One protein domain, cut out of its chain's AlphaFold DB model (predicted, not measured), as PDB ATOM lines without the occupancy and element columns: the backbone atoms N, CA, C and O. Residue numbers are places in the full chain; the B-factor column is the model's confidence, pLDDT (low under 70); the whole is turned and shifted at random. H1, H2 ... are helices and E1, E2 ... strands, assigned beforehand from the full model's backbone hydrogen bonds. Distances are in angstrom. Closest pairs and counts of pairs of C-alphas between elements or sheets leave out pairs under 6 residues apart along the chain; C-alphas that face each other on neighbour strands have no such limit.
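AT A GLANCE: This is residues 3 to 69 and 102 to 163 of the 366 residues of an uncharacterized protein of Planctomycetes bacterium RBG_13_62_9 (UniProt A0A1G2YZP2). The strands make a loose, only partly closed barrel: E4, E5, E6 and E10 of a strongly twisted sheet form one wall, and a small sheet of E1, E7 and E8 lies across from them, with few C-alphas close where the two sheets meet. Between E2 and E3 the chain leaves this body as a long loop arm, and its tip, residues 37 to 42, sticks out free. The printed part has 129 residues, with one named helix and ten named strands in the order E1 E2 H1 E3 E4 E5 E6 E7 E8 E9 E10; the class is mostly strand, since strands hold 63 of the 67 residues in named elements; the larger sheet is branched and holds seven strands, the smaller runs E1 E7 E8, and neighbours in both are antiparallel. The whole is only just loose, close to compact, with a radius of gyration of the C-alphas of 17.0 A and spans of 55 by 39 by 24 A.

IN THESE COORDINATES: E1 is residues 13 to 16, beginning at C-alpha 13 (-59.483, -25.365, 12.727), and E2 is residues 22 to 25. H1, residues 36 to 39, and E3, residues 48 to 51, follow. E4, residues 56 to 69, is 34.6 A long and ends at C-alpha 69 (-36.444, -30.316, 41.717). E5, residues 102 to 112, is 31.9 A long. E6 is residues 117 to 122, 13.5 A; E7 residues 125 to 130, 16.4 A; E8 residues 135 to 140, 15.9 A. E9 is residues 143 to 145, and E10, residues 158 to 162, ends at C-alpha 162 (-48.917, -24.369, 12.314).

HOW THE PARTS SIT: E5 has three neighbours: E4 on one side, E6 beside residues 107 to 111 and E9 beside residues 102 to 105 on the other side. N 60 and O 109 of E4 and E5 are 2.8 A apart, within hydrogen-bond range. E5 and E6 are a hairpin, with N 108 and O 120 at 2.8 A; for E5 and E9, N 144 and O 104 are at 2.8 A. E10 is on the other side of E4 from E5, with N 61 and O 159 at 2.8 A. Residues 3 to 4 pair antiparallel with residues 158 to 160 of E10. E2 has E6 on one side, N 25 and O 121 at 2.9 A, and E3 on the other side, N 24 and O 49 at 2.8 A. In the small sheet, E7 and E8 are a hairpin, with N 127 and O 138 at 2.9 A, and N 15 and O 128 of E1 and E7 are at 2.9 A. E8 runs on into E9 across a break of 2 residues, at 99 degrees. The closest C-alphas of E8 and E10, Leu 140 and Val 158, are 6.9 A apart; those of E2 and E7, Phe 22 and Ala 125, 6.8 A. H1 is on neither sheet; it is too short for an O i to N i+4 pair, and its one O i to N i+3 pair is not within range.

THE WHOLE: The two farthest C-alphas, Thr 35 and Glu 133, are 57.1 A apart. Residues 70 to 101 are not printed; C-alphas 69 and 102 are 6.3 A apart across the cut. Of the links that are printed whole, E9 to E10 is long, residues 146 to 157. Mean pLDDT of the printed part is 83.4; residue 19 and residues 27 to 47 are under 70.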
ATOM      1  N   CYS A   3     -48.705 -30.161  16.865       95.88
ATOM      2  CA  CYS A   3     -47.789 -31.270  17.122       95.88
ATOM      3  C   CYS A   3     -47.375 -31.256  18.594       95.88
ATOM      4  O   CYS A   3     -47.014 -30.200  19.127       95.88
ATOM      5  N   LEU A   4     -47.434 -32.414  19.240       96.00
ATOM      6  CA  LEU A   4     -46.988 -32.612  20.612       96.00
ATOM      7  C   LEU A   4     -45.566 -33.178  20.643       96.00
ATOM      8  O   LEU A   4     -45.144 -33.870  19.721       96.00
ATOM      9  N   SER A   5     -44.857 -32.946  21.745       94.81
ATOM     10  CA  SER A   5     -43.480 -33.407  21.953       94.81
ATOM     11  C   SER A   5     -43.321 -34.930  21.991       94.81
ATOM     12  O   SER A   5     -42.206 -35.428  21.915       94.81
ATOM     13  N   ASN A   6     -44.420 -35.680  22.123       94.50
ATOM     14  CA  ASN A   6     -44.438 -37.142  22.043       94.50
ATOM     15  C   ASN A   6     -44.686 -37.668  20.612       94.50
ATOM     16  O   ASN A   6     -44.882 -38.867  20.430       94.50
ATOM     17  N   GLY A   7     -44.715 -36.787  19.607       94.56
ATOM     18  CA  GLY A   7     -44.927 -37.136  18.202       94.56
ATOM     19  C   GLY A   7     -46.392 -37.191  17.760       94.56
ATOM     20  O   GLY A   7     -46.652 -37.378  16.573       94.56
ATOM     21  N   GLU A   8     -47.364 -37.002  18.659       95.50
ATOM     22  CA  GLU A   8     -48.773 -36.926  18.264       95.50
ATOM     23  C   GLU A   8     -49.063 -35.667  17.437       95.50
ATOM     24  O   GLU A   8     -48.635 -34.558  17.773       95.50
ATOM     25  N   VAL A   9     -49.851 -35.826  16.369       95.38
ATOM     26  CA  VAL A   9     -50.219 -34.739  15.453       95.38
ATOM     27  C   VAL A   9     -51.729 -34.665  15.293       95.38
ATOM     28  O   VAL A   9     -52.401 -35.662  15.038       95.38
ATOM     29  N   TYR A  10     -52.256 -33.447  15.379       94.69
ATOM     30  CA  TYR A  10     -53.676 -33.160  15.254       94.69
ATOM     31  C   TYR A  10     -53.928 -32.055  14.225       94.69
ATOM     32  O   TYR A  10     -53.259 -31.016  14.215       94.69
ATOM     33  N   THR A  11     -54.947 -32.238  13.386       94.00
ATOM     34  CA  THR A  11     -55.307 -31.296  12.314       94.00
ATOM     35  C   THR A  11     -56.778 -30.899  12.411       94.00
ATOM     36  O   THR A  11     -57.635 -31.725  12.714       94.00
ATOM     37  N   GLY A  12     -57.056 -29.619  12.177       91.75
ATOM     38  CA  GLY A  12     -58.367 -28.998  12.329       91.75
ATOM     39  C   GLY A  12     -58.251 -27.476  12.395       91.75
ATOM     40  O   GLY A  12     -57.143 -26.936  12.269       91.75
ATOM     41  N   ASP A  13     -59.379 -26.822  12.648       90.12
ATOM     42  CA  ASP A  13     -59.483 -25.365  12.727       90.12
ATOM     43  C   ASP A  13     -59.036 -24.889  14.107       90.12
ATOM     44  O   ASP A  13     -59.521 -25.374  15.136       90.12
ATOM     45  N   ILE A  14     -58.090 -23.952  14.132       89.38
ATOM     46  CA  ILE A  14     -57.475 -23.448  15.361       89.38
ATOM     47  C   ILE A  14     -58.129 -22.126  15.760       89.38
ATOM     48  O   ILE A  14     -58.250 -21.217  14.946       89.38
ATOM     49  N   SER A  15     -58.487 -21.982  17.037       87.50
ATOM     50  CA  SER A  15     -58.978 -20.714  17.583       87.50
ATOM     51  C   SER A  15     -58.494 -20.458  19.013       87.50
ATOM     52  O   SER A  15     -58.195 -21.381  19.775       87.50
ATOM     53  N   LEU A  16     -58.434 -19.183  19.414       85.06
ATOM     54  CA  LEU A  16     -58.299 -18.794  20.822       85.06
ATOM     55  C   LEU A  16     -59.667 -18.789  21.504       85.06
ATOM     56  O   LEU A  16     -60.714 -18.768  20.855       85.06
ATOM     57  N   THR A  17     -59.661 -18.739  22.835       81.06
ATOM     58  CA  THR A  17     -60.826 -18.241  23.577       81.06
ATOM     59  C   THR A  17     -61.247 -16.884  23.002       81.06
ATOM     60  O   THR A  17     -60.409 -15.991  22.870       81.06
ATOM     61  N   ALA A  18     -62.534 -16.716  22.689       72.62
ATOM     62  CA  ALA A  18     -63.056 -15.487  22.095       72.62
ATOM     63  C   ALA A  18     -62.625 -14.234  22.884       72.62
ATOM     64  O   ALA A  18     -62.698 -14.198  24.116       72.62
ATOM     65  N   GLY A  19     -62.141 -13.215  22.166       69.06
ATOM     66  CA  GLY A  19     -61.650 -11.962  22.751       69.06
ATOM     67  C   GLY A  19     -60.294 -12.056  23.464       69.06
ATOM     68  O   GLY A  19     -59.911 -11.110  24.156       69.06
ATOM     69  N   ARG A  20     -59.564 -13.174  23.343       80.12
ATOM     70  CA  ARG A  20     -58.183 -13.305  23.831       80.12
ATOM     71  C   ARG A  20     -57.179 -13.158  22.695       80.12
ATOM     72  O   ARG A  20     -57.460 -13.477  21.547       80.12
ATOM     73  N   THR A  21     -55.991 -12.712  23.068       83.38
ATOM     74  CA  THR A  21     -54.815 -12.550  22.215       83.38
ATOM     75  C   THR A  21     -53.635 -13.280  22.844       83.38
ATOM     76  O   THR A  21     -53.637 -13.571  24.047       83.38
ATOM     77  N   PHE A  22     -52.616 -13.575  22.044       87.50
ATOM     78  CA  PHE A  22     -51.339 -14.024  22.574       87.50
ATOM     79  C   PHE A  22     -50.593 -12.873  23.219       87.50
ATOM     80  O   PHE A  22     -50.708 -11.731  22.789       87.50
ATOM     81  N   LYS A  23     -49.812 -13.197  24.247       87.94
ATOM     82  CA  LYS A  23     -48.877 -12.281  24.894       87.94
ATOM     83  C   LYS A  23     -47.527 -12.975  24.967       87.94
ATOM     84  O   LYS A  23     -47.389 -13.963  25.681       87.94
ATOM     85  N   LEU A  24     -46.555 -12.485  24.213       86.50
ATOM     86  CA  LEU A  24     -45.194 -12.999  24.174       86.50
ATOM     87  C   LEU A  24     -44.286 -12.005  24.886       86.50
ATOM     88  O   LEU A  24     -44.104 -10.887  24.413       86.50
ATOM     89  N   ASN A  25     -43.717 -12.395  26.019       85.38
ATOM     90  CA  ASN A  25     -42.663 -11.609  26.638       85.38
ATOM     91  C   ASN A  25     -41.368 -11.831  25.863       85.38
ATOM     92  O   ASN A  25     -40.766 -12.896  25.985       85.38
ATOM     93  N   VAL A  26     -40.977 -10.844  25.062       78.06
ATOM     94  CA  VAL A  26     -39.713 -10.859  24.324       78.06
ATOM     95  C   VAL A  26     -38.617 -10.396  25.290       78.06
ATOM     96  O   VAL A  26     -38.695  -9.258  25.772       78.06
ATOM     97  N   PRO A  27     -37.635 -11.254  25.631       67.19
ATOM     98  CA  PRO A  27     -36.525 -10.882  26.498       67.19
ATOM     99  C   PRO A  27     -35.835  -9.616  25.985       67.19
ATOM    100  O   PRO A  27     -35.802  -9.348  24.785       67.19
ATOM    101  N   LYS A  28     -35.305  -8.804  26.905       59.66
ATOM    102  CA  LYS A  28     -34.625  -7.552  26.550       59.66
ATOM    103  C   LYS A  28     -33.478  -7.835  25.572       59.66
ATOM    104  O   LYS A  28     -32.570  -8.585  25.908       59.66
ATOM    105  N   ALA A  29     -33.483  -7.165  24.424       44.16
ATOM    106  CA  ALA A  29     -32.280  -6.960  23.630       44.16
ATOM    107  C   ALA A  29     -31.716  -5.567  23.979       44.16
ATOM    108  O   ALA A  29     -32.381  -4.565  23.729       44.16
ATOM    109  N   GLY A  30     -30.528  -5.507  24.594       43.88
ATOM    110  CA  GLY A  30     -29.773  -4.265  24.859       43.88
ATOM    111  C   GLY A  30     -29.980  -3.599  26.234       43.88
ATOM    112  O   GLY A  30     -30.679  -4.138  27.094       43.88
ATOM    113  N   GLU A  31     -29.383  -2.403  26.423       41.00
ATOM    114  CA  GLU A  31     -29.532  -1.470  27.573       41.00
ATOM    115  C   GLU A  31     -30.252  -0.160  27.193       41.00
ATOM    116  O   GLU A  31     -29.862   0.485  26.226       41.00
ATOM    117  N   LEU A  32     -31.319   0.217  27.911       40.91
ATOM    118  CA  LEU A  32     -32.151   1.383  27.585       40.91
ATOM    119  C   LEU A  32     -31.327   2.662  27.747       40.91
ATOM    120  O   LEU A  32     -30.949   2.972  28.876       40.91
ATOM    121  N   LYS A  33     -31.121   3.438  26.679       45.03
ATOM    122  CA  LYS A  33     -30.450   4.736  26.800       45.03
ATOM    123  C   LYS A  33     -31.459   5.849  27.082       45.03
ATOM    124  O   LYS A  33     -32.550   5.906  26.515       45.03
ATOM    125  N   THR A  34     -31.089   6.758  27.978       40.75
ATOM    126  CA  THR A  34     -31.833   7.987  28.304       40.75
ATOM    127  C   THR A  34     -32.052   8.874  27.074       40.75
ATOM    128  O   THR A  34     -33.086   9.531  26.982       40.75
ATOM    129  N   THR A  35     -31.139   8.834  26.101       43.16
ATOM    130  CA  THR A  35     -31.223   9.546  24.815       43.16
ATOM    131  C   THR A  35     -32.393   9.100  23.945       43.16
ATOM    132  O   THR A  35     -33.069   9.959  23.389       43.16
ATOM    133  N   ASP A  36     -32.695   7.803  23.889       43.19
ATOM    134  CA  ASP A  36     -33.763   7.241  23.041       43.19
ATOM    135  C   ASP A  36     -35.142   7.716  23.536       43.19
ATOM    136  O   ASP A  36     -36.049   8.042  22.770       43.19
ATOM    137  N   MET A  37     -35.261   7.881  24.860       47.25
ATOM    138  CA  MET A  37     -36.410   8.507  25.517       47.25
ATOM    139  C   MET A  37     -36.485  10.026  25.304       47.25
ATOM    140  O   MET A  37     -37.441  10.631  25.755       47.25
ATOM    141  N   ILE A  38     -35.499  10.677  24.690       40.97
ATOM    142  CA  ILE A  38     -35.491  12.129  24.431       40.97
ATOM    143  C   ILE A  38     -35.642  12.405  22.929       40.97
ATOM    144  O   ILE A  38     -36.324  13.355  22.544       40.97
ATOM    145  N   THR A  39     -35.046  11.568  22.075       42.28
ATOM    146  CA  THR A  39     -35.118  11.671  20.609       42.28
ATOM    147  C   THR A  39     -36.429  11.127  20.042       42.28
ATOM    148  O   THR A  39     -36.822  11.520  18.942       42.28
ATOM    149  N   GLY A  40     -37.137  10.277  20.797       43.28
ATOM    150  CA  GLY A  40     -38.298   9.538  20.301       43.28
ATOM    151  C   GLY A  40     -37.908   8.338  19.435       43.28
ATOM    152  O   GLY A  40     -38.768   7.792  18.747       43.28
ATOM    153  N   GLU A  41     -36.632   7.939  19.455       43.75
ATOM    154  CA  GLU A  41     -36.179   6.700  18.832       43.75
ATOM    155  C   GLU A  41     -36.717   5.497  19.617       43.75
ATOM    156  O   GLU A  41     -36.802   5.488  20.845       43.75
ATOM    157  N   ASP A  42     -37.168   4.502  18.860       44.31
ATOM    158  CA  ASP A  42     -37.937   3.336  19.278       44.31
ATOM    159  C   ASP A  42     -37.360   2.609  20.507       44.31
ATOM    160  O   ASP A  42     -36.563   1.676  20.420       44.31
ATOM    161  N   VAL A  43     -37.837   2.967  21.699       42.78
ATOM    162  CA  VAL A  43     -37.581   2.174  22.901       42.78
ATOM    163  C   VAL A  43     -38.438   0.900  22.839       42.78
ATOM    164  O   VAL A  43     -39.587   0.843  23.298       42.78
ATOM    165  N   GLN A  44     -37.869  -0.161  22.266       48.66
ATOM    166  CA  GLN A  44     -38.453  -1.509  22.197       48.66
ATOM    167  C   GLN A  44     -37.872  -2.452  23.257       48.66
ATOM    168  O   GLN A  44     -37.586  -3.618  23.009       48.66
ATOM    169  N   TYR A  45     -37.720  -1.947  24.478       41.22
ATOM    170  CA  TYR A  45     -37.122  -2.693  25.581       41.22
ATOM    171  C   TYR A  45     -38.108  -3.646  26.249       41.22
ATOM    172  O   TYR A  45     -39.098  -3.190  26.820       41.22
ATOM    173  N   GLY A  46     -37.805  -4.951  26.221       51.94
ATOM    174  CA  GLY A  46     -38.468  -5.985  27.032       51.94
ATOM    175  C   GLY A  46     -39.993  -5.916  26.993       51.94
ATOM    176  O   GLY A  46     -40.635  -5.830  28.041       51.94
ATOM    177  N   LYS A  47     -40.574  -5.844  25.789       66.12
ATOM    178  CA  LYS A  47     -42.020  -5.677  25.621       66.12
ATOM    179  C   LYS A  47     -42.718  -7.028  25.554       66.12
ATOM    180  O   LYS A  47     -42.350  -7.912  24.782       66.12
ATOM    181  N   VAL A  48     -43.817  -7.118  26.295       74.56
ATOM    182  CA  VAL A  48     -44.875  -8.077  26.000       74.56
ATOM    183  C   VAL A  48     -45.484  -7.683  24.655       74.56
ATOM    184  O   VAL A  48     -46.153  -6.656  24.544       74.56
ATOM    185  N   ARG A  49     -45.225  -8.482  23.624       78.50
ATOM    186  CA  ARG A  49     -45.852  -8.365  22.309       78.50
ATOM    187  C   ARG A  49     -47.197  -9.055  22.350       78.50
ATOM    188  O   ARG A  49     -47.294 -10.193  22.799       78.50
ATOM    189  N   THR A  50     -48.227  -8.347  21.914       80.75
ATOM    190  CA  THR A  50     -49.581  -8.886  21.857       80.75
ATOM    191  C   THR A  50     -49.998  -8.994  20.398       80.75
ATOM    192  O   THR A  50     -49.818  -8.035  19.662       80.75
ATOM    193  N   PHE A  51     -50.520 -10.148  19.990       82.25
ATOM    194  CA  PHE A  51     -50.939 -10.423  18.611       82.25
ATOM    195  C   PHE A  51     -52.077 -11.454  18.592       82.25
ATOM    196  O   PHE A  51     -52.300 -12.178  19.572       82.25
ATOM    197  N   THR A  52     -52.832 -11.496  17.497       80.25
ATOM    198  CA  THR A  52     -53.923 -12.455  17.275       80.25
ATOM    199  C   THR A  52     -53.421 -13.703  16.529       80.25
ATOM    200  O   THR A  52     -52.216 -13.876  16.360       80.25
ATOM    201  N   PHE A  53     -54.311 -14.620  16.131       80.75
ATOM    202  CA  PHE A  53     -53.908 -15.838  15.408       80.75
ATOM    203  C   PHE A  53     -53.669 -15.595  13.916       80.75
ATOM    204  O   PHE A  53     -52.811 -16.235  13.323       80.75
ATOM    205  N   GLU A  54     -54.425 -14.674  13.329       80.44
ATOM    206  CA  GLU A  54     -54.490 -14.401  11.896       80.44
ATOM    207  C   GLU A  54     -53.134 -14.097  11.235       80.44
ATOM    208  O   GLU A  54     -52.923 -14.597  10.134       80.44
ATOM    209  N   PRO A  55     -52.206 -13.330  11.844       83.44
ATOM    210  CA  PRO A  55     -50.908 -13.053  11.227       83.44
ATOM    211  C   PRO A  55     -49.850 -14.126  11.507       83.44
ATOM    212  O   PRO A  55     -48.726 -14.022  11.017       83.44
ATOM    213  N   VAL A  56     -50.149 -15.120  12.348       88.31
ATOM    214  CA  VAL A  56     -49.172 -16.120  12.785       88.31
ATOM    215  C   VAL A  56     -49.109 -17.240  11.759       88.31
ATOM    216  O   VAL A  56     -50.087 -17.939  11.537       88.31
ATOM    217  N   ARG A  57     -47.925 -17.496  11.209       90.88
ATOM    218  CA  ARG A  57     -47.683 -18.649  10.338       90.88
ATOM    219  C   ARG A  57     -47.473 -19.917  11.159       90.88
ATOM    220  O   ARG A  57     -48.050 -20.975  10.892       90.88
ATOM    221  N   ASN A  58     -46.598 -19.839  12.159       93.25
ATOM    222  CA  ASN A  58     -46.370 -20.933  13.092       93.25
ATOM    223  C   ASN A  58     -45.830 -20.449  14.440       93.25
ATOM    224  O   ASN A  58     -45.212 -19.392  14.541       93.25
ATOM    225  N   ILE A  59     -46.046 -21.268  15.462       95.25
ATOM    226  CA  ILE A  59     -45.448 -21.131  16.785       95.25
ATOM    227  C   ILE A  59     -44.689 -22.421  17.069       95.25
ATOM    228  O   ILE A  59     -45.248 -23.508  16.921       95.25
ATOM    229  N   GLN A  60     -43.436 -22.302  17.480       96.56
ATOM    230  CA  GLN A  60     -42.584 -23.410  17.894       96.56
ATOM    231  C   GLN A  60     -42.228 -23.230  19.360       96.56
ATOM    232  O   GLN A  60     -41.854 -22.136  19.769       96.56
ATOM    233  N   PHE A  61     -42.321 -24.296  20.139       96.38
ATOM    234  CA  PHE A  61     -41.924 -24.331  21.537       96.38
ATOM    235  C   PHE A  61     -40.732 -25.258  21.692       96.38
ATOM    236  O   PHE A  61     -40.674 -26.309  21.060       96.38
ATOM    237  N   HIS A  62     -39.801 -24.878  22.556       94.56
ATOM    238  CA  HIS A  62     -38.655 -25.706  22.904       94.56
ATOM    239  C   HIS A  62     -38.329 -25.563  24.395       94.56
ATOM    240  O   HIS A  62     -38.608 -24.507  24.983       94.56
ATOM    241  N   PRO A  63     -37.754 -26.599  25.032       95.44
ATOM    242  CA  PRO A  63     -37.268 -26.496  26.396       95.44
ATOM    243  C   PRO A  63     -36.132 -25.476  26.448       95.44
ATOM    244  O   PRO A  63     -35.137 -25.600  25.740       95.44
ATOM    245  N   GLU A  64     -36.293 -24.446  27.271       94.19
ATOM    246  CA  GLU A  64     -35.225 -23.489  27.577       94.19
ATOM    247  C   GLU A  64     -34.426 -23.958  28.792       94.19
ATOM    248  O   GLU A  64     -33.199 -23.883  28.826       94.19
ATOM    249  N   LYS A  65     -35.143 -24.451  29.805       94.81
ATOM    250  CA  LYS A  65     -34.566 -24.955  31.043       94.81
ATOM    251  C   LYS A  65     -35.357 -26.157  31.525       94.81
ATOM    252  O   LYS A  65     -36.584 -26.108  31.625       94.81
ATOM    253  N   GLU A  66     -34.640 -27.203  31.898       95.88
ATOM    254  CA  GLU A  66     -35.192 -28.416  32.482       95.88
ATOM    255  C   GLU A  66     -34.437 -28.748  33.761       95.88
ATOM    256  O   GLU A  66     -33.212 -28.658  33.815       95.88
ATOM    257  N   GLU A  67     -35.167 -29.094  34.814       95.56
ATOM    258  CA  GLU A  67     -34.566 -29.459  36.090       95.56
ATOM    259  C   GLU A  67     -35.415 -30.490  36.831       95.56
ATOM    260  O   GLU A  67     -36.646 -30.470  36.788       95.56
ATOM    261  N   MET A  68     -34.738 -31.379  37.552       95.31
ATOM    262  CA  MET A  68     -35.362 -32.215  38.570       95.31
ATOM    263  C   MET A  68     -35.264 -31.475  39.898       95.31
ATOM    264  O   MET A  68     -34.166 -31.259  40.408       95.31
ATOM    265  N   THR A  69     -36.399 -31.077  40.464       91.19
ATOM    266  CA  THR A  69     -36.444 -30.316  41.717       91.19
ATOM    267  C   THR A  69     -37.161 -31.087  42.817       91.19
ATOM    268  O   THR A  69     -37.811 -32.100  42.569       91.19
ATOM    269  N   PRO A 102     -40.084 -33.374  37.884       97.00
ATOM    270  CA  PRO A 102     -39.571 -32.671  36.723       97.00
ATOM    271  C   PRO A 102     -40.222 -31.292  36.608       97.00
ATOM    272  O   PRO A 102     -41.433 -31.132  36.793       97.00
ATOM    273  N   VAL A 103     -39.420 -30.291  36.264       96.44
ATOM    274  CA  VAL A 103     -39.870 -28.942  35.931       96.44
ATOM    275  C   VAL A 103     -39.246 -28.537  34.604       96.44
ATOM    276  O   VAL A 103     -38.031 -28.612  34.434       96.44
ATOM    277  N   ARG A 104     -40.084 -28.069  33.678       96.06
ATOM    278  CA  ARG A 104     -39.665 -27.551  32.372       96.06
ATOM    279  C   ARG A 104     -40.143 -26.121  32.189       96.06
ATOM    280  O   ARG A 104     -41.317 -25.827  32.421       96.06
ATOM    281  N   TYR A 105     -39.251 -25.269  31.713       95.06
ATOM    282  CA  TYR A 105     -39.548 -23.939  31.204       95.06
ATOM    283  C   TYR A 105     -39.452 -23.965  29.679       95.06
ATOM    284  O   TYR A 105     -38.499 -24.507  29.119       95.06
ATOM    285  N   LEU A 106     -40.465 -23.416  29.016       95.06
ATOM    286  CA  LEU A 106     -40.589 -23.389  27.565       95.06
ATOM    287  C   LEU A 106     -40.350 -21.970  27.047       95.06
ATOM    288  O   LEU A 106     -40.981 -21.006  27.502       95.06
ATOM    289  N   ALA A 107     -39.475 -21.868  26.055       93.81
ATOM    290  CA  ALA A 107     -39.388 -20.718  25.173       93.81
ATOM    291  C   ALA A 107     -40.233 -20.975  23.919       93.81
ATOM    292  O   ALA A 107     -40.534 -22.116  23.563       93.81
ATOM    293  N   ALA A 108     -40.653 -19.893  23.276       95.06
ATOM    294  CA  ALA A 108     -41.472 -19.904  22.082       95.06
ATOM    295  C   ALA A 108     -40.835 -19.031  20.999       95.06
ATOM    296  O   ALA A 108     -40.421 -17.902  21.269       95.06
ATOM    297  N   THR A 109     -40.831 -19.535  19.773       94.44
ATOM    298  CA  THR A 109     -40.533 -18.780  18.558       94.44
ATOM    299  C   THR A 109     -41.820 -18.647  17.759       94.44
ATOM    300  O   THR A 109     -42.448 -19.644  17.403       94.44
ATOM    301  N   VAL A 110     -42.236 -17.415  17.497       91.88
ATOM    302  CA  VAL A 110     -43.441 -17.083  16.737       91.88
ATOM    303  C   VAL A 110     -43.006 -16.525  15.399       91.88
ATOM    304  O   VAL A 110     -42.370 -15.478  15.343       91.88
ATOM    305  N   ASN A 111     -43.357 -17.228  14.331       91.00
ATOM    306  CA  ASN A 111     -43.096 -16.813  12.964       91.00
ATOM    307  C   ASN A 111     -44.394 -16.287  12.355       91.00
ATOM    308  O   ASN A 111     -45.418 -16.979  12.380       91.00
ATOM    309  N   PHE A 112     -44.346 -15.084  11.800       87.69
ATOM    310  CA  PHE A 112     -45.488 -14.414  11.188       87.69
ATOM    311  C   PHE A 112     -45.508 -14.635   9.674       87.69
ATOM    312  O   PHE A 112     -44.486 -14.964   9.066       87.69
ATOM    313  N   GLU A 113     -46.677 -14.468   9.056       86.81
ATOM    314  CA  GLU A 113     -46.815 -14.529   7.592       86.81
ATOM    315  C   GLU A 113     -46.036 -13.403   6.898       86.81
ATOM    316  O   GLU A 113     -45.535 -13.598   5.796       86.81
ATOM    317  N   SER A 114     -45.795 -12.293   7.601       81.62
ATOM    318  CA  SER A 114     -44.917 -11.209   7.154       81.62
ATOM    319  C   SER A 114     -43.445 -11.603   6.982       81.62
ATOM    320  O   SER A 114     -42.653 -10.826   6.453       81.62
ATOM    321  N   GLY A 115     -43.045 -12.793   7.440       83.31
ATOM    322  CA  GLY A 115     -41.652 -13.241   7.472       83.31
ATOM    323  C   GLY A 115     -40.898 -12.823   8.737       83.31
ATOM    324  O   GLY A 115     -39.784 -13.290   8.964       83.31
ATOM    325  N   GLU A 116     -41.505 -11.998   9.591       83.19
ATOM    326  CA  GLU A 116     -40.944 -11.636  10.891       83.19
ATOM    327  C   GLU A 116     -40.945 -12.828  11.859       83.19
ATOM    328  O   GLU A 116     -41.823 -13.696  11.818       83.19
ATOM    329  N   SER A 117     -39.976 -12.846  12.776       86.56
ATOM    330  CA  SER A 117     -39.863 -13.860  13.822       86.56
ATOM    331  C   SER A 117     -39.595 -13.210  15.174       86.56
ATOM    332  O   SER A 117     -38.746 -12.327  15.290       86.56
ATOM    333  N   LEU A 118     -40.322 -13.643  16.204       86.00
ATOM    334  CA  LEU A 118     -40.142 -13.197  17.581       86.00
ATOM    335  C   LEU A 118     -39.867 -14.391  18.488       86.00
ATOM    336  O   LEU A 118     -40.616 -15.365  18.474       86.00
ATOM    337  N   GLN A 119     -38.850 -14.277  19.337       88.94
ATOM    338  CA  GLN A 119     -38.520 -15.287  20.339       88.94
ATOM    339  C   GLN A 119     -38.784 -14.755  21.749       88.94
ATOM    340  O   GLN A 119     -38.493 -13.599  22.057       88.94
ATOM    341  N   GLY A 120     -39.346 -15.591  22.621       89.25
ATOM    342  CA  GLY A 120     -39.556 -15.240  24.020       89.25
ATOM    343  C   GLY A 120     -40.429 -16.225  24.784       89.25
ATOM    344  O   GLY A 120     -40.564 -17.380  24.399       89.25
ATOM    345  N   HIS A 121     -41.058 -15.767  25.864       90.44
ATOM    346  CA  HIS A 121     -41.947 -16.600  26.677       90.44
ATOM    347  C   HIS A 121     -43.403 -16.288  26.388       90.44
ATOM    348  O   HIS A 121     -43.888 -15.184  26.668       90.44
ATOM    349  N   LEU A 122     -44.122 -17.274  25.861       91.06
ATOM    350  CA  LEU A 122     -45.552 -17.140  25.639       91.06
ATOM    351  C   LEU A 122     -46.290 -17.255  26.974       91.06
ATOM    352  O   LEU A 122     -46.159 -18.245  27.693       91.06
ATOM    353  N   TYR A 123     -47.085 -16.242  27.304       89.62
ATOM    354  CA  TYR A 123     -47.959 -16.288  28.469       89.62
ATOM    355  C   TYR A 123     -48.991 -17.391  28.282       89.62
ATOM    356  O   TYR A 123     -49.401 -17.689  27.159       89.62
ATOM    357  N   THR A 124     -49.444 -17.956  29.401       89.12
ATOM    358  CA  THR A 124     -50.377 -19.075  29.363       89.12
ATOM    359  C   THR A 124     -51.609 -18.739  28.528       89.12
ATOM    360  O   THR A 124     -52.368 -17.824  28.856       89.12
ATOM    361  N   ALA A 125     -51.820 -19.509  27.463       90.38
ATOM    362  CA  ALA A 125     -52.918 -19.332  26.523       90.38
ATOM    363  C   ALA A 125     -53.658 -20.655  26.331       90.38
ATOM    364  O   ALA A 125     -53.066 -21.730  26.386       90.38
ATOM    365  N   THR A 126     -54.973 -20.589  26.125       91.38
ATOM    366  CA  THR A 126     -55.770 -21.765  25.757       91.38
ATOM    367  C   THR A 126     -56.107 -21.690  24.279       91.38
ATOM    368  O   THR A 126     -56.667 -20.692  23.826       91.38
ATOM    369  N   VAL A 127     -55.782 -22.760  23.564       91.56
ATOM    370  CA  VAL A 127     -56.091 -22.946  22.151       91.56
ATOM    371  C   VAL A 127     -57.100 -24.077  22.020       91.56
ATOM    372  O   VAL A 127     -56.995 -25.097  22.705       91.56
ATOM    373  N   TYR A 128     -58.072 -23.886  21.139       92.88
ATOM    374  CA  TYR A 128     -59.024 -24.909  20.744       92.88
ATOM    375  C   TYR A 128     -58.705 -25.368  19.330       92.88
ATOM    376  O   TYR A 128     -58.377 -24.552  18.471       92.88
ATOM    377  N   LEU A 129     -58.809 -26.671  19.102       92.69
ATOM    378  CA  LEU A 129     -58.733 -27.266  17.777       92.69
ATOM    379  C   LEU A 129     -60.021 -28.021  17.509       92.69
ATOM    380  O   LEU A 129     -60.273 -29.060  18.121       92.69
ATOM    381  N   ARG A 130     -60.826 -27.505  16.587       93.19
ATOM    382  CA  ARG A 130     -62.006 -28.204  16.091       93.19
ATOM    383  C   ARG A 130     -61.573 -29.160  14.983       93.19
ATOM    384  O   ARG A 130     -61.178 -28.734  13.904       93.19
ATOM    385  N   THR A 131     -61.631 -30.456  15.260       91.69
ATOM    386  CA  THR A 131     -61.493 -31.506  14.247       91.69
ATOM    387  C   THR A 131     -62.870 -31.851  13.676       91.69
ATOM    388  O   THR A 131     -63.890 -31.324  14.123       91.69
ATOM    389  N   LYS A 132     -62.920 -32.772  12.706       89.69
ATOM    390  CA  LYS A 132     -64.190 -33.292  12.172       89.69
ATOM    391  C   LYS A 132     -65.062 -33.973  13.238       89.69
ATOM    392  O   LYS A 132     -66.277 -33.990  13.098       89.69
ATOM    393  N   GLU A 133     -64.448 -34.527  14.282       91.12
ATOM    394  CA  GLU A 133     -65.124 -35.376  15.273       91.12
ATOM    395  C   GLU A 133     -65.341 -34.673  16.614       91.12
ATOM    396  O   GLU A 133     -66.318 -34.940  17.309       91.12
ATOM    397  N   LYS A 134     -64.410 -33.801  17.018       93.44
ATOM    398  CA  LYS A 134     -64.405 -33.212  18.360       93.44
ATOM    399  C   LYS A 134     -63.642 -31.898  18.413       93.44
ATOM    400  O   LYS A 134     -62.800 -31.604  17.571       93.44
ATOM    401  N   THR A 135     -63.878 -31.143  19.479       94.50
ATOM    402  CA  THR A 135     -63.047 -29.993  19.834       94.50
ATOM    403  C   THR A 135     -62.055 -30.402  20.914       94.50
ATOM    404  O   THR A 135     -62.445 -30.801  22.010       94.50
ATOM    405  N   LEU A 136     -60.768 -30.289  20.609       94.25
ATOM    406  CA  LEU A 136     -59.677 -30.475  21.559       94.25
ATOM    407  C   LEU A 136     -59.297 -29.132  22.179       94.25
ATOM    408  O   LEU A 136     -59.389 -28.088  21.536       94.25
ATOM    409  N   ARG A 137     -58.864 -29.162  23.438       94.44
ATOM    410  CA  ARG A 137     -58.416 -27.984  24.184       94.44
ATOM    411  C   ARG A 137     -56.986 -28.202  24.654       94.44
ATOM    412  O   ARG A 137     -56.728 -29.147  25.393       94.44
ATOM    413  N   TRP A 138     -56.098 -27.271  24.323       92.25
ATOM    414  CA  TRP A 138     -54.721 -27.260  24.805       92.25
ATOM    415  C   TRP A 138     -54.412 -25.997  25.586       92.25
ATOM    416  O   TRP A 138     -54.782 -24.891  25.197       92.25
ATOM    417  N   VAL A 139     -53.709 -26.173  26.702       91.56
ATOM    418  CA  VAL A 139     -53.188 -25.069  27.505       91.56
ATOM    419  C   VAL A 139     -51.699 -24.951  27.213       91.56
ATOM    420  O   VAL A 139     -50.913 -25.786  27.650       91.56
ATOM    421  N   LEU A 140     -51.324 -23.908  26.484       92.81
ATOM    422  CA  LEU A 140     -49.938 -23.554  26.206       92.81
ATOM    423  C   LEU A 140     -49.374 -22.910  27.465       92.81
ATOM    424  O   LEU A 140     -49.843 -21.844  27.854       92.81
ATOM    425  N   ARG A 141     -48.431 -23.566  28.137       89.50
ATOM    426  CA  ARG A 141     -47.809 -23.062  29.368       89.50
ATOM    427  C   ARG A 141     -46.350 -22.734  29.090       89.50
ATOM    428  O   ARG A 141     -45.677 -23.520  28.442       89.50
ATOM    429  N   SER A 142     -45.843 -21.639  29.648       89.75
ATOM    430  CA  SER A 142     -44.397 -21.365  29.683       89.75
ATOM    431  C   SER A 142     -43.656 -22.199  30.730       89.75
ATOM    432  O   SER A 142     -42.434 -22.275  30.699       89.75
ATOM    433  N   LYS A 143     -44.383 -22.826  31.666       93.69
ATOM    434  CA  LYS A 143     -43.836 -23.712  32.695       93.69
ATOM    435  C   LYS A 143     -44.709 -24.949  32.875       93.69
ATOM    436  O   LYS A 143     -45.932 -24.847  33.014       93.69
ATOM    437  N   GLN A 144     -44.072 -26.108  32.939       94.31
ATOM    438  CA  GLN A 144     -44.680 -27.382  33.300       94.31
ATOM    439  C   GLN A 144     -44.009 -27.943  34.549       94.31
ATOM    440  O   GLN A 144     -42.816 -27.749  34.773       94.31
ATOM    441  N   GLN A 145     -44.801 -28.634  35.359       94.25
ATOM    442  CA  GLN A 145     -44.344 -29.317  36.556       94.25
ATOM    443  C   GLN A 145     -45.047 -30.668  36.620       94.25
ATOM    444  O   GLN A 145     -46.276 -30.727  36.519       94.25
ATOM    445  N   GLY A 146     -44.258 -31.730  36.745       93.88
ATOM    446  CA  GLY A 146     -44.758 -33.085  36.929       93.88
ATOM    447  C   GLY A 146     -45.002 -33.412  38.392       93.88
ATOM    448  O   GLY A 146     -44.749 -32.614  39.297       93.88
ATOM    449  N   LYS A 147     -45.494 -34.623  38.617       93.94
ATOM    450  CA  LYS A 147     -45.637 -35.213  39.943       93.94
ATOM    451  C   LYS A 147     -44.303 -35.780  40.422       93.94
ATOM    452  O   LYS A 147     -43.384 -36.031  39.646       93.94
ATOM    453  N   GLU A 148     -44.233 -36.015  41.724       93.44
ATOM    454  CA  GLU A 148     -43.125 -36.735  42.342       93.44
ATOM    455  C   GLU A 148     -42.914 -38.108  41.701       93.44
ATOM    456  O   GLU A 148     -43.858 -38.881  41.532       93.44
ATOM    457  N   GLY A 149     -41.662 -38.405  41.351       89.56
ATOM    458  CA  GLY A 149     -41.272 -39.659  40.709       89.56
ATOM    459  C   GLY A 149     -41.465 -39.718  39.190       89.56
ATOM    460  O   GLY A 149     -41.057 -40.713  38.604       89.56
ATOM    461  N   GLN A 150     -42.038 -38.689  38.554       94.38
ATOM    462  CA  GLN A 150     -42.062 -38.580  37.088       94.38
ATOM    463  C   GLN A 150     -40.705 -38.134  36.529       94.38
ATOM    464  O   GLN A 150     -39.906 -37.517  37.237       94.38
ATOM    465  N   SER A 151     -40.458 -38.414  35.252       94.19
ATOM    466  CA  SER A 151     -39.300 -37.922  34.500       94.19
ATOM    467  C   SER A 151     -39.669 -36.719  33.619       94.19
ATOM    468  O   SER A 151     -40.837 -36.365  33.458       94.19
ATOM    469  N   LEU A 152     -38.665 -36.067  33.026       92.81
ATOM    470  CA  LEU A 152     -38.889 -34.992  32.052       92.81
ATOM    471  C   LEU A 152     -39.635 -35.476  30.794       92.81
ATOM    472  O   LEU A 152     -40.357 -34.682  30.186       92.81
ATOM    473  N   ASP A 153     -39.509 -36.755  30.433       92.75
ATOM    474  CA  ASP A 153     -40.177 -37.345  29.264       92.75
ATOM    475  C   ASP A 153     -41.690 -37.486  29.478       92.75
ATOM    476  O   ASP A 153     -42.468 -37.387  28.531       92.75
ATOM    477  N   ASP A 154     -42.128 -37.616  30.736       93.81
ATOM    478  CA  ASP A 154     -43.551 -37.649  31.095       93.81
ATOM    479  C   ASP A 154     -44.246 -36.289  30.881       93.81
ATOM    480  O   ASP A 154     -45.479 -36.194  30.871       93.81
ATOM    481  N   LEU A 155     -43.475 -35.207  30.732       94.31
ATOM    482  CA  LEU A 155     -44.002 -33.869  30.493       94.31
ATOM    483  C   LEU A 155     -44.271 -33.658  28.999       94.31
ATOM    484  O   LEU A 155     -43.497 -33.016  28.298       94.31
ATOM    485  N   VAL A 156     -45.399 -34.147  28.492       94.12
ATOM    486  CA  VAL A 156     -45.799 -33.863  27.103       94.12
ATOM    487  C   VAL A 156     -46.242 -32.402  26.965       94.12
ATOM    488  O   VAL A 156     -47.025 -31.891  27.773       94.12
ATOM    489  N   TYR A 157     -45.751 -31.706  25.940       93.88
ATOM    490  CA  TYR A 157     -46.128 -30.323  25.631       93.88
ATOM    491  C   TYR A 157     -46.445 -30.134  24.153       93.88
ATOM    492  O   TYR A 157     -46.164 -30.995  23.326       93.88
ATOM    493  N   VAL A 158     -47.060 -28.998  23.820       95.69
ATOM    494  CA  VAL A 158     -47.241 -28.592  22.424       95.69
ATOM    495  C   VAL A 158     -45.894 -28.122  21.895       95.69
ATOM    496  O   VAL A 158     -45.423 -27.073  22.311       95.69
ATOM    497  N   GLU A 159     -45.298 -28.884  20.988       95.88
ATOM    498  CA  GLU A 159     -44.017 -28.562  20.357       95.88
ATOM    499  C   GLU A 159     -44.201 -27.550  19.224       95.88
ATOM    500  O   GLU A 159     -43.419 -26.615  19.078       95.88
ATOM    501  N   SER A 160     -45.259 -27.684  18.419       95.69
ATOM    502  CA  SER A 160     -45.555 -26.670  17.408       95.69
ATOM    503  C   SER A 160     -47.031 -26.532  17.077       95.69
ATOM    504  O   SER A 160     -47.820 -27.473  17.154       95.69
ATOM    505  N   ILE A 161     -47.399 -25.323  16.668       94.50
ATOM    506  CA  ILE A 161     -48.697 -24.980  16.100       94.50
ATOM    507  C   ILE A 161     -48.425 -24.369  14.732       94.50
ATOM    508  O   ILE A 161     -47.678 -23.401  14.628       94.50
ATOM    509  N   ARG A 162     -49.027 -24.912  13.675       92.38
ATOM    510  CA  ARG A 162     -48.917 -24.369  12.314       92.38
ATOM    511  C   ARG A 162     -50.290 -23.994  11.788       92.38
ATOM    512  O   ARG A 162     -51.200 -24.835  11.818       92.38
ATOM    513  N   MET A 163     -50.411 -22.769  11.285       88.56
ATOM    514  CA  MET A 163     -51.597 -22.338  10.555       88.56
ATOM    515  C   MET A 163     -51.542 -22.913   9.146       88.56
ATOM    516  O   MET A 163     -50.497 -22.909   8.493       88.56
TER     517      MET A 163